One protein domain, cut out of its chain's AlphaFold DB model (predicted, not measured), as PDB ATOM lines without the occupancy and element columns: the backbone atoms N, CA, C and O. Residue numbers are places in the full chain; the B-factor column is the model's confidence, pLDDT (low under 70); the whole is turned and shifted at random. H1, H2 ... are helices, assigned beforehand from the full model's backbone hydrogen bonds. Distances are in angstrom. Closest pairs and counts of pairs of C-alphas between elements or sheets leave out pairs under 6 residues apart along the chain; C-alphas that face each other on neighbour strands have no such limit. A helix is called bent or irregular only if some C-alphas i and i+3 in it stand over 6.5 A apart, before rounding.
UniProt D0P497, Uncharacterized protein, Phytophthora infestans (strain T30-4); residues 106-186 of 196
ATOM      1  N   PRO A 106       7.093 -25.074 -31.186       95.00
ATOM      2  CA  PRO A 106       6.933 -23.866 -30.384       95.00
ATOM      3  C   PRO A 106       6.225 -22.738 -31.155       95.00
ATOM      4  O   PRO A 106       5.431 -21.997 -30.575       95.00
ATOM      5  N   LEU A 107       6.465 -22.624 -32.468       90.44
ATOM      6  CA  LEU A 107       5.794 -21.641 -33.323       90.44
ATOM      7  C   LEU A 107       4.305 -21.967 -33.467       90.44
ATOM      8  O   LEU A 107       3.454 -21.087 -33.337       90.44
ATOM      9  N   PHE A 108       3.989 -23.242 -33.693       93.31
ATOM     10  CA  PHE A 108       2.610 -23.707 -33.837       93.31
ATOM     11  C   PHE A 108       1.819 -23.506 -32.542       93.31
ATOM     12  O   PHE A 108       0.691 -23.018 -32.578       93.31
ATOM     13  N   MET A 109       2.437 -23.786 -31.393       95.75
ATOM     14  CA  MET A 109       1.820 -23.596 -30.081       95.75
ATOM     15  C   MET A 109       1.574 -22.121 -29.742       95.75
ATOM     16  O   MET A 109       0.553 -21.813 -29.128       95.75
ATOM     17  N   ILE A 110       2.434 -21.192 -30.178       92.50
ATOM     18  CA  ILE A 110       2.117 -19.754 -30.103       92.50
ATOM     19  C   ILE A 110       0.911 -19.424 -30.973       92.50
ATOM     20  O   ILE A 110      -0.001 -18.754 -30.499       92.50
ATOM     21  N   GLY A 111       0.901 -19.882 -32.227       89.88
ATOM     22  CA  GLY A 111      -0.216 -19.642 -33.140       89.88
ATOM     23  C   GLY A 111      -1.541 -20.135 -32.557       89.88
ATOM     24  O   GLY A 111      -2.529 -19.408 -32.569       89.88
ATOM     25  N   PHE A 112      -1.534 -21.324 -31.957       93.38
ATOM     26  CA  PHE A 112      -2.672 -21.889 -31.238       93.38
ATOM     27  C   PHE A 112      -3.086 -21.041 -30.030       93.38
ATOM     28  O   PHE A 112      -4.260 -20.716 -29.881       93.38
ATOM     29  N   ALA A 113      -2.132 -20.615 -29.200       92.88
ATOM     30  CA  ALA A 113      -2.413 -19.821 -28.007       92.88
ATOM     31  C   ALA A 113      -2.939 -18.412 -28.311       92.88
ATOM     32  O   ALA A 113      -3.731 -17.877 -27.538       92.88
ATOM     33  N   LEU A 114      -2.505 -17.805 -29.415       88.94
ATOM     34  CA  LEU A 114      -2.948 -16.479 -29.853       88.94
ATOM     35  C   LEU A 114      -4.266 -16.512 -30.634       88.94
ATOM     36  O   LEU A 114      -4.900 -15.472 -30.806       88.94
ATOM     37  N   HIS A 115      -4.689 -17.684 -31.106       86.00
ATOM     38  CA  HIS A 115      -5.913 -17.818 -31.878       86.00
ATOM     39  C   HIS A 115      -7.145 -17.679 -30.968       86.00
ATOM     40  O   HIS A 115      -7.288 -18.454 -30.023       86.00
ATOM     41  N   PRO A 116      -8.089 -16.760 -31.243       84.19
ATOM     42  CA  PRO A 116      -9.188 -16.454 -30.321       84.19
ATOM     43  C   PRO A 116     -10.102 -17.654 -30.038       84.19
ATOM     44  O   PRO A 116     -10.610 -17.779 -28.930       84.19
ATOM     45  N   VAL A 117     -10.273 -18.562 -31.006       87.12
ATOM     46  CA  VAL A 117     -11.082 -19.786 -30.825       87.12
ATOM     47  C   VAL A 117     -10.372 -20.821 -29.948       87.12
ATOM     48  O   VAL A 117     -11.027 -21.585 -29.248       87.12
ATOM     49  N   TYR A 118      -9.037 -20.859 -29.976       90.94
ATOM     50  CA  TYR A 118      -8.247 -21.905 -29.319       90.94
ATOM     51  C   TYR A 118      -7.558 -21.425 -28.037       90.94
ATOM     52  O   TYR A 118      -7.035 -22.239 -27.278       90.94
ATOM     53  N   ALA A 119      -7.585 -20.119 -27.768       88.81
ATOM     54  CA  ALA A 119      -6.893 -19.502 -26.648       88.81
ATOM     55  C   ALA A 119      -7.306 -20.100 -25.299       88.81
ATOM     56  O   ALA A 119      -6.433 -20.362 -24.480       88.81
ATOM     57  N   GLU A 120      -8.598 -20.366 -25.069       91.25
ATOM     58  CA  GLU A 120      -9.045 -21.009 -23.821       91.25
ATOM     59  C   GLU A 120      -8.431 -22.403 -23.654       91.25
ATOM     60  O   GLU A 120      -7.831 -22.693 -22.623       91.25
ATOM     61  N   ILE A 121      -8.461 -23.220 -24.712       94.25
ATOM     62  CA  ILE A 121      -7.868 -24.564 -24.704       94.25
ATOM     63  C   ILE A 121      -6.364 -24.473 -24.419       94.25
ATOM     64  O   ILE A 121      -5.825 -25.228 -23.615       94.25
ATOM     65  N   ALA A 122      -5.669 -23.515 -25.037       94.25
ATOM     66  CA  ALA A 122      -4.242 -23.311 -24.823       94.25
ATOM     67  C   ALA A 122      -3.895 -22.919 -23.376       94.25
ATOM     68  O   ALA A 122      -2.803 -23.245 -22.905       94.25
ATOM     69  N   ARG A 123      -4.794 -22.221 -22.668       93.94
ATOM     70  CA  ARG A 123      -4.604 -21.826 -21.260       93.94
ATOM     71  C   ARG A 123      -4.739 -22.994 -20.295       93.94
ATOM     72  O   ARG A 123      -4.114 -22.962 -19.238       93.94
ATOM     73  N   GLU A 124      -5.511 -24.010 -20.661       95.56
ATOM     74  CA  GLU A 124      -5.697 -25.224 -19.861       95.56
ATOM     75  C   GLU A 124      -4.519 -26.204 -19.983       95.56
ATOM     76  O   GLU A 124      -4.394 -27.127 -19.177       95.56
ATOM     77  N   LEU A 125      -3.632 -26.013 -20.965       95.88
ATOM     78  CA  LEU A 125      -2.502 -26.912 -21.178       95.88
ATOM     79  C   LEU A 125      -1.473 -26.833 -20.038       95.88
ATOM     80  O   LEU A 125      -1.125 -25.736 -19.582       95.88
ATOM     81  N   PRO A 126      -0.903 -27.980 -19.621       97.06
ATOM     82  CA  PRO A 126       0.145 -28.007 -18.611       97.06
ATOM     83  C   PRO A 126       1.431 -27.340 -19.115       97.06
ATOM     84  O   PRO A 126       1.666 -27.213 -20.322       97.06
ATOM     85  N   GLU A 127       2.299 -26.956 -18.176       97.25
ATOM     86  CA  GLU A 127       3.664 -26.537 -18.501       97.25
ATOM     87  C   GLU A 127       4.461 -27.714 -19.066       97.25
ATOM     88  O   GLU A 127       4.612 -28.754 -18.422       97.25
ATOM     89  N   THR A 128       4.992 -27.529 -20.270       96.81
ATOM     90  CA  THR A 128       5.887 -28.474 -20.950       96.81
ATOM     91  C   THR A 128       7.015 -27.703 -21.638       96.81
ATOM     92  O   THR A 128       7.204 -26.516 -21.395       96.81
ATOM     93  N   ALA A 129       7.774 -28.353 -22.524       95.44
ATOM     94  CA  ALA A 129       8.757 -27.664 -23.357       95.44
ATOM     95  C   ALA A 129       8.128 -26.697 -24.383       95.44
ATOM     96  O   ALA A 129       8.805 -25.773 -24.833       95.44
ATOM     97  N   VAL A 130       6.853 -26.892 -24.756       95.00
ATOM     98  CA  VAL A 130       6.185 -26.129 -25.833       95.00
ATOM     99  C   VAL A 130       4.807 -25.573 -25.456       95.00
ATOM    100  O   VAL A 130       4.228 -24.815 -26.230       95.00
ATOM    101  N   SER A 131       4.280 -25.904 -24.275       96.31
ATOM    102  CA  SER A 131       2.961 -25.474 -23.792       96.31
ATOM    103  C   SER A 131       3.018 -24.912 -22.375       96.31
ATOM    104  O   SER A 131       4.002 -25.097 -21.661       96.31
ATOM    105  N   GLY A 132       1.936 -24.249 -21.969       96.06
ATOM    106  CA  GLY A 132       1.815 -23.612 -20.663       96.06
ATOM    107  C   GLY A 132       2.146 -22.124 -20.706       96.06
ATOM    108  O   GLY A 132       2.873 -21.630 -21.572       96.06
ATOM    109  N   THR A 133       1.563 -21.380 -19.770       94.44
ATOM    110  CA  THR A 133       1.617 -19.913 -19.728       94.44
ATOM    111  C   THR A 133       3.050 -19.373 -19.698       94.44
ATOM    112  O   THR A 133       3.403 -18.486 -20.477       94.44
ATOM    113  N   GLY A 134       3.888 -19.876 -18.795       93.75
ATOM    114  CA  GLY A 134       5.262 -19.423 -18.605       93.75
ATOM    115  C   GLY A 134       6.149 -19.760 -19.797       93.75
ATOM    116  O   GLY A 134       6.945 -18.916 -20.227       93.75
ATOM    117  N   THR A 135       5.995 -20.962 -20.345       96.69
ATOM    118  CA  THR A 135       6.725 -21.409 -21.532       96.69
ATOM    119  C   THR A 135       6.320 -20.615 -22.767       96.69
ATOM    120  O   THR A 135       7.186 -20.009 -23.399       96.69
ATOM    121  N   LEU A 136       5.025 -20.467 -23.048       94.81
ATOM    122  CA  LEU A 136       4.533 -19.687 -24.188       94.81
ATOM    123  C   LEU A 136       4.958 -18.214 -24.127       94.81
ATOM    124  O   LEU A 136       5.306 -17.641 -25.155       94.81
ATOM    125  N   CYS A 137       5.051 -17.610 -22.936       93.06
ATOM    126  CA  CYS A 137       5.618 -16.265 -22.783       93.06
ATOM    127  C   CYS A 137       7.092 -16.182 -23.217       93.06
ATOM    128  O   CYS A 137       7.511 -15.176 -23.789       93.06
ATOM    129  N   LYS A 138       7.906 -17.206 -22.925       94.00
ATOM    130  CA  LYS A 138       9.317 -17.256 -23.351       94.00
ATOM    131  C   LYS A 138       9.424 -17.459 -24.860       94.00
ATOM    132  O   LYS A 138      10.202 -16.760 -25.506       94.00
ATOM    133  N   ILE A 139       8.631 -18.378 -25.406       93.62
ATOM    134  CA  ILE A 139       8.618 -18.670 -26.840       93.62
ATOM    135  C   ILE A 139       8.166 -17.416 -27.614       93.62
ATOM    136  O   ILE A 139       8.775 -17.074 -28.626       93.62
ATOM    137  N   ALA A 140       7.158 -16.679 -27.124       90.62
ATOM    138  CA  ALA A 140       6.667 -15.457 -27.768       90.62
ATOM    139  C   ALA A 140       7.760 -14.386 -27.877       90.62
ATOM    140  O   ALA A 140       7.963 -13.818 -28.947       90.62
ATOM    141  N   VAL A 141       8.522 -14.168 -26.799       90.38
ATOM    142  CA  VAL A 141       9.690 -13.271 -26.810       90.38
ATOM    143  C   VAL A 141      10.723 -13.724 -27.843       90.38
ATOM    144  O   VAL A 141      11.238 -12.900 -28.594       90.38
ATOM    145  N   TYR A 142      11.026 -15.023 -27.886       91.38
ATOM    146  CA  TYR A 142      12.001 -15.575 -28.822       91.38
ATOM    147  C   TYR A 142      11.603 -15.317 -30.283       91.38
ATOM    148  O   TYR A 142      12.397 -14.757 -31.039       91.38
ATOM    149  N   TYR A 143      10.370 -15.657 -30.674       87.44
ATOM    150  CA  TYR A 143       9.926 -15.436 -32.053       87.44
ATOM    151  C   TYR A 143       9.722 -13.968 -32.390       87.44
ATOM    152  O   TYR A 143      10.003 -13.586 -33.519       87.44
ATOM    153  N   PHE A 144       9.309 -13.132 -31.436       84.62
ATOM    154  CA  PHE A 144       9.235 -11.691 -31.660       84.62
ATOM    155  C   PHE A 144      10.610 -11.127 -32.041       84.62
ATOM    156  O   PHE A 144      10.754 -10.506 -33.092       84.62
ATOM    157  N   ARG A 145      11.655 -11.440 -31.262       85.75
ATOM    158  CA  ARG A 145      13.034 -11.039 -31.591       85.75
ATOM    159  C   ARG A 145      13.469 -11.553 -32.958       85.75
ATOM    160  O   ARG A 145      14.022 -10.797 -33.749       85.75
ATOM    161  N   ARG A 146      13.203 -12.834 -33.239       85.38
ATOM    162  CA  ARG A 146      13.595 -13.491 -34.493       85.38
ATOM    163  C   ARG A 146      12.900 -12.889 -35.718       85.38
ATOM    164  O   ARG A 146      13.547 -12.723 -36.742       85.38
ATOM    165  N   LEU A 147      11.608 -12.580 -35.629       81.62
ATOM    166  CA  LEU A 147      10.814 -12.074 -36.754       81.62
ATOM    167  C   LEU A 147      11.065 -10.588 -37.027       81.62
ATOM    168  O   LEU A 147      11.099 -10.182 -38.184       81.62
ATOM    169  N   PHE A 148      11.258  -9.786 -35.979       79.38
ATOM    170  CA  PHE A 148      11.439  -8.337 -36.102       79.38
ATOM    171  C   PHE A 148      12.905  -7.893 -36.053       79.38
ATOM    172  O   PHE A 148      13.177  -6.703 -36.171       79.38
ATOM    173  N   SER A 149      13.848  -8.829 -35.895       82.31
ATOM    174  CA  SER A 149      15.291  -8.553 -35.802       82.31
ATOM    175  C   SER A 149      15.621  -7.445 -34.790       82.31
ATOM    176  O   SER A 149      16.442  -6.571 -35.054       82.31
ATOM    177  N   THR A 150      14.951  -7.470 -33.635       78.19
ATOM    178  CA  THR A 150      15.091  -6.460 -32.577       78.19
ATOM    179  C   THR A 150      15.426  -7.109 -31.242       78.19
ATOM    180  O   THR A 150      14.899  -8.170 -30.900       78.19
ATOM    181  N   GLU A 151      16.297  -6.467 -30.467       78.38
ATOM    182  CA  GLU A 151      16.536  -6.832 -29.068       78.38
ATOM    183  C   GLU A 151      15.521  -6.187 -28.120       78.38
ATOM    184  O   GLU A 151      15.317  -6.690 -27.008       78.38
ATOM    185  N   ASP A 152      14.854  -5.122 -28.576       78.94
ATOM    186  CA  ASP A 152      13.794  -4.459 -27.834       78.94
ATOM    187  C   ASP A 152      12.540  -5.334 -27.838       78.94
ATOM    188  O   ASP A 152      11.824  -5.464 -28.831       78.94
ATOM    189  N   ILE A 153      12.307  -5.989 -26.706       69.81
ATOM    190  CA  ILE A 153      11.162  -6.874 -26.491       69.81
ATOM    191  C   ILE A 153       9.912  -6.112 -26.048       69.81
ATOM    192  O   ILE A 153       8.875  -6.747 -25.836       69.81
ATOM    193  N   CYS A 154      10.002  -4.788 -25.877       73.31
ATOM    194  CA  CYS A 154       8.926  -3.938 -25.379       73.31
ATOM    195  C   CYS A 154       8.205  -4.601 -24.182       73.31
ATOM    196  O   CYS A 154       8.833  -5.098 -23.242       73.31
ATOM    197  N   GLU A 155       6.871  -4.672 -24.233       82.81
ATOM    198  CA  GLU A 155       6.037  -5.333 -23.229       82.81
ATOM    199  C   GLU A 155       5.552  -6.734 -23.654       82.81
ATOM    200  O   GLU A 155       4.726  -7.320 -22.954       82.81
ATOM    201  N   ILE A 156       6.101  -7.348 -24.718       84.75
ATOM    202  CA  ILE A 156       5.534  -8.574 -25.329       84.75
ATOM    203  C   ILE A 156       5.363  -9.725 -24.333       84.75
ATOM    204  O   ILE A 156       4.362 -10.438 -24.340       84.75
ATOM    205  N   ARG A 157       6.321  -9.892 -23.415       87.75
ATOM    206  CA  ARG A 157       6.243 -10.913 -22.362       87.75
ATOM    207  C   ARG A 157       5.091 -10.631 -21.397       87.75
ATOM    208  O   ARG A 157       4.417 -11.560 -20.959       87.75
ATOM    209  N   ARG A 158       4.903  -9.363 -21.023       87.25
ATOM    210  CA  ARG A 158       3.837  -8.916 -20.119       87.25
ATOM    211  C   ARG A 158       2.476  -9.070 -20.794       87.25
ATOM    212  O   ARG A 158       1.549  -9.546 -20.143       87.25
ATOM    213  N   ASP A 159       2.392  -8.740 -22.075       87.06
ATOM    214  CA  ASP A 159       1.171  -8.841 -22.871       87.06
ATOM    215  C   ASP A 159       0.767 -10.286 -23.105       87.06
ATOM    216  O   ASP A 159      -0.370 -10.649 -22.820       87.06
ATOM    217  N   MET A 160       1.712 -11.143 -23.500       89.31
ATOM    218  CA  MET A 160       1.464 -12.576 -23.623       89.31
ATOM    219  C   MET A 160       1.026 -13.177 -22.282       89.31
ATOM    220  O   MET A 160       0.090 -13.969 -22.226       89.31
ATOM    221  N   LEU A 161       1.637 -12.757 -21.169       91.44
ATOM    222  CA  LEU A 161       1.229 -13.203 -19.837       91.44
ATOM    223  C   LEU A 161      -0.175 -12.715 -19.461       91.44
ATOM    224  O   LEU A 161      -0.909 -13.423 -18.775       91.44
ATOM    225  N   ALA A 162      -0.543 -11.490 -19.830       88.69
ATOM    226  CA  ALA A 162      -1.888 -10.974 -19.612       88.69
ATOM    227  C   ALA A 162      -2.911 -11.744 -20.458       88.69
ATOM    228  O   ALA A 162      -3.889 -12.228 -19.890       88.69
ATOM    229  N   TRP A 163      -2.621 -11.965 -21.740       89.75
ATOM    230  CA  TRP A 163      -3.429 -12.764 -22.660       89.75
ATOM    231  C   TRP A 163      -3.654 -14.197 -22.165       89.75
ATOM    232  O   TRP A 163      -4.793 -14.651 -22.064       89.75
ATOM    233  N   MET A 164      -2.587 -14.897 -21.771       90.88
ATOM    234  CA  MET A 164      -2.669 -16.263 -21.234       90.88
ATOM    235  C   MET A 164      -3.387 -16.338 -19.882       90.88
ATOM    236  O   MET A 164      -3.860 -17.394 -19.488       90.88
ATOM    237  N   LYS A 165      -3.513 -15.217 -19.167       90.25
ATOM    238  CA  LYS A 165      -4.317 -15.121 -17.939       90.25
ATOM    239  C   LYS A 165      -5.753 -14.653 -18.192       90.25
ATOM    240  O   LYS A 165      -6.449 -14.350 -17.228       90.25
ATOM    241  N   GLY A 166      -6.174 -14.514 -19.452       85.06
ATOM    242  CA  GLY A 166      -7.496 -13.994 -19.811       85.06
ATOM    243  C   GLY A 166      -7.713 -12.529 -19.408       85.06
ATOM    244  O   GLY A 166      -8.845 -12.097 -19.216       85.06
ATOM    245  N   ARG A 167      -6.636 -11.753 -19.226       83.75
ATOM    246  CA  ARG A 167      -6.710 -10.331 -18.858       83.75
ATOM    247  C   ARG A 167      -6.685  -9.458 -20.108       83.75
ATOM    248  O   ARG A 167      -5.937  -9.735 -21.041       83.75
ATOM    249  N   PHE A 168      -7.446  -8.363 -20.081       63.09
ATOM    250  CA  PHE A 168      -7.410  -7.330 -21.119       63.09
ATOM    251  C   PHE A 168      -5.983  -6.781 -21.284       63.09
ATOM    252  O   PHE A 168      -5.387  -6.293 -20.320       63.09
ATOM    253  N   THR A 169      -5.437  -6.850 -22.497       60.47
ATOM    254  CA  THR A 169      -4.162  -6.218 -22.858       60.47
ATOM    255  C   THR A 169      -4.415  -4.790 -23.341       60.47
ATOM    256  O   THR A 169      -5.411  -4.521 -24.009       60.47
ATOM    257  N   ARG A 170      -3.524  -3.849 -22.997       51.38
ATOM    258  CA  ARG A 170      -3.544  -2.480 -23.561       51.38
ATOM    259  C   ARG A 170      -2.968  -2.435 -24.977       51.38
ATOM    260  O   ARG A 170      -3.268  -1.521 -25.738       51.38
ATOM    261  N   THR A 171      -2.159  -3.433 -25.300       53.81
ATOM    262  CA  THR A 171      -1.544  -3.666 -26.602       53.81
ATOM    263  C   THR A 171      -2.620  -4.045 -27.599       53.81
ATOM    264  O   THR A 171      -3.484  -4.880 -27.301       53.81
ATOM    265  N   LYS A 172      -2.608  -3.387 -28.763       48.12
ATOM    266  CA  LYS A 172      -3.636  -3.619 -29.776       48.12
ATOM    267  C   LYS A 172      -3.585  -5.095 -30.164       48.12
ATOM    268  O   LYS A 172      -2.485  -5.619 -30.360       48.12
ATOM    269  N   PRO A 173      -4.740  -5.761 -30.348       45.84
ATOM    270  CA  PRO A 173      -4.772  -7.113 -30.876       45.84
ATOM    271  C   PRO A 173      -3.878  -7.238 -32.106       45.84
ATOM    272  O   PRO A 173      -3.129  -8.185 -32.169       45.84
ATOM    273  N   SER A 174      -3.823  -6.243 -32.995       43.47
ATOM    274  CA  SER A 174      -2.953  -6.219 -34.181       43.47
ATOM    275  C   SER A 174      -1.444  -6.357 -33.930       43.47
ATOM    276  O   SER A 174      -0.742  -6.752 -34.848       43.47
ATOM    277  N   GLU A 175      -0.921  -6.030 -32.746       49.03
ATOM    278  CA  GLU A 175       0.514  -6.131 -32.417       49.03
ATOM    279  C   GLU A 175       0.852  -7.509 -31.836       49.03
ATOM    280  O   GLU A 175       1.824  -8.132 -32.257       49.03
ATOM    281  N   VAL A 176      -0.003  -8.055 -30.968       50.00
ATOM    282  CA  VAL A 176       0.091  -9.454 -30.505       50.00
ATOM    283  C   VAL A 176      -0.242 -10.420 -31.651       50.00
ATOM    284  O   VAL A 176       0.469 -11.391 -31.900       50.00
ATOM    285  N   LEU A 177      -1.278 -10.094 -32.421       48.69
ATOM    286  CA  LEU A 177      -1.673 -10.755 -33.657       48.69
ATOM    287  C   LEU A 177      -0.726 -10.428 -34.808       48.69
ATOM    288  O   LEU A 177      -0.841 -11.097 -35.812       48.69
ATOM    289  N   SER A 178       0.226  -9.490 -34.726       47.72
ATOM    290  CA  SER A 178       1.223  -9.336 -35.806       47.72
ATOM    291  C   SER A 178       2.100 -10.587 -35.921       47.72
ATOM    292  O   SER A 178       2.451 -11.003 -37.024       47.72
ATOM    293  N   ILE A 179       2.356 -11.256 -34.788       49.12
ATOM    294  CA  ILE A 179       2.987 -12.579 -34.732       49.12
ATOM    295  C   ILE A 179       2.068 -13.621 -35.389       49.12
ATOM    296  O   ILE A 179       2.544 -14.450 -36.162       49.12
ATOM    297  N   ALA A 180       0.754 -13.548 -35.146       44.66
ATOM    298  CA  ALA A 180      -0.240 -14.442 -35.745       44.66
ATOM    299  C   ALA A 180      -0.432 -14.193 -37.255       44.66
ATOM    300  O   ALA A 180      -0.468 -15.136 -38.024       44.66
ATOM    301  N   VAL A 181      -0.479 -12.941 -37.711       45.62
ATOM    302  CA  VAL A 181      -0.687 -12.509 -39.104       45.62
ATOM    303  C   VAL A 181       0.552 -12.787 -39.959       45.62
ATOM    304  O   VAL A 181       0.416 -13.192 -41.110       45.62
ATOM    305  N   ASN A 182       1.761 -12.681 -39.396       44.44
ATOM    306  CA  ASN A 182       2.991 -13.126 -40.067       44.44
ATOM    307  C   ASN A 182       3.155 -14.654 -40.095       44.44
ATOM    308  O   ASN A 182       4.002 -15.165 -40.822       44.44
ATOM    309  N   THR A 183       2.341 -15.387 -39.332       46.31
ATOM    310  CA  THR A 183       2.272 -16.854 -39.359       46.31
ATOM    311  C   THR A 183       0.993 -17.394 -40.015       46.31
ATOM    312  O   THR A 183       0.873 -18.602 -40.206       46.31
ATOM    313  N   ALA A 184       0.059 -16.518 -40.405       44.50
ATOM    314  CA  ALA A 184      -1.315 -16.840 -40.809       44.50
ATOM    315  C   ALA A 184      -1.463 -17.362 -42.240       44.50
ATOM    316  O   ALA A 184      -2.573 -17.481 -42.742       44.50
ATOM    317  N   THR A 185      -0.377 -17.678 -42.935       47.94
ATOM    318  CA  THR A 185      -0.520 -18.456 -44.163       47.94
ATOM    319  C   THR A 185       0.659 -19.389 -44.251       47.94
ATOM    320  O   THR A 185       1.795 -18.946 -44.437       47.94
ATOM    321  N   CYS A 186       0.393 -20.690 -44.107       43.75
ATOM    322  CA  CYS A 186       1.399 -21.732 -44.293       43.75
ATOM    323  C   CYS A 186       2.185 -21.513 -45.603       43.75
ATOM    324  O   CYS A 186       3.397 -21.698 -45.625       43.75
TER     325      CYS A 186
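This is residues 106 to 186 of the 196 residues of an uncharacterized protein of Phytophthora infestans (strain T30-4) (UniProt D0P497). A compact body of five helices: H3, the longest, and H4 fold back on each other as a hairpin, and H1 crosses the part of H3 at residues 136 to 143. H5 packs on H1, running the opposite way, while the short H2 makes a corner with H1, farthest of the helices from the mean of the C-alphas. The printed part has 81 residues with five named helices, in the order H1, H2, H3, H4, H5, and no named strand; the class is all helix. It is compact, with a radius of gyration of the C-alphas of 11.5 A, and rounded, with spans of 31 by 27 by 22 A.

H1, residues 106 to 114, is the hub, touching three other helices. H2, residues 119 to 124, touches H1 only at the corner by their link, with the closest C-alphas, those of Ala 113 and Ala 119, 4.7 A apart. H3, residues 133 to 148, touches H1 with residues 136 to 143 alone; the closest C-alphas are those of Ile 110 and Leu 136, 6.4 A apart, and the lines stand only just about perpendicular, at 73 degrees. H4, residues 156 to 164, touches H3 and forms a helical hairpin with it, at a steep tilt of 42 degrees, opposite ways; the closest C-alphas are those of Cys 137 and Arg 157, 5.4 A apart. H5, residues 173 to 181, touches H1, where the closest C-alphas, of Gly 111 and Ala 180, are 5.8 A apart; the tilt of 38 degrees, opposite ways, is only just steep. H4 and H5 only just touch, with 3 pairs of C-alphas within 8 A, the closest being those of Ile 156 and Val 176, 7.6 A apart. H2 and H5 are apart. Mostly crossed packing is found among the helices. In H1, H2, H3 and H4 every O i to N i+4 pair is within hydrogen-bond range; in H5 3 of 5 are.

H1 begins at C-alpha 106, (6.933, -23.866, -30.384), and is 12.3 A long from first to last C-alpha. H2 measures 9.0 A. H3 is 22.3 A long, from C-alpha 133 at (1.617, -19.913, -19.728) to C-alpha 148. H4 measures 12.0 A. H5 measures 10.7 A and ends at C-alpha 181, (-0.687, -12.509, -39.104); it is neither bent nor irregular, but only just: C-alphas 176 and 179 are 6.0 A apart.

The two C-alphas farthest apart, those of Glu 124 and Ser 149, are 31.2 A from each other. The printed part has no cut. The link from H1 to H2 is tight, and the other three are short. The model's mean pLDDT is 79.9 over the printed part; residue 153 and residues 168 to 186 are under 70, and H5 has a mean of 47.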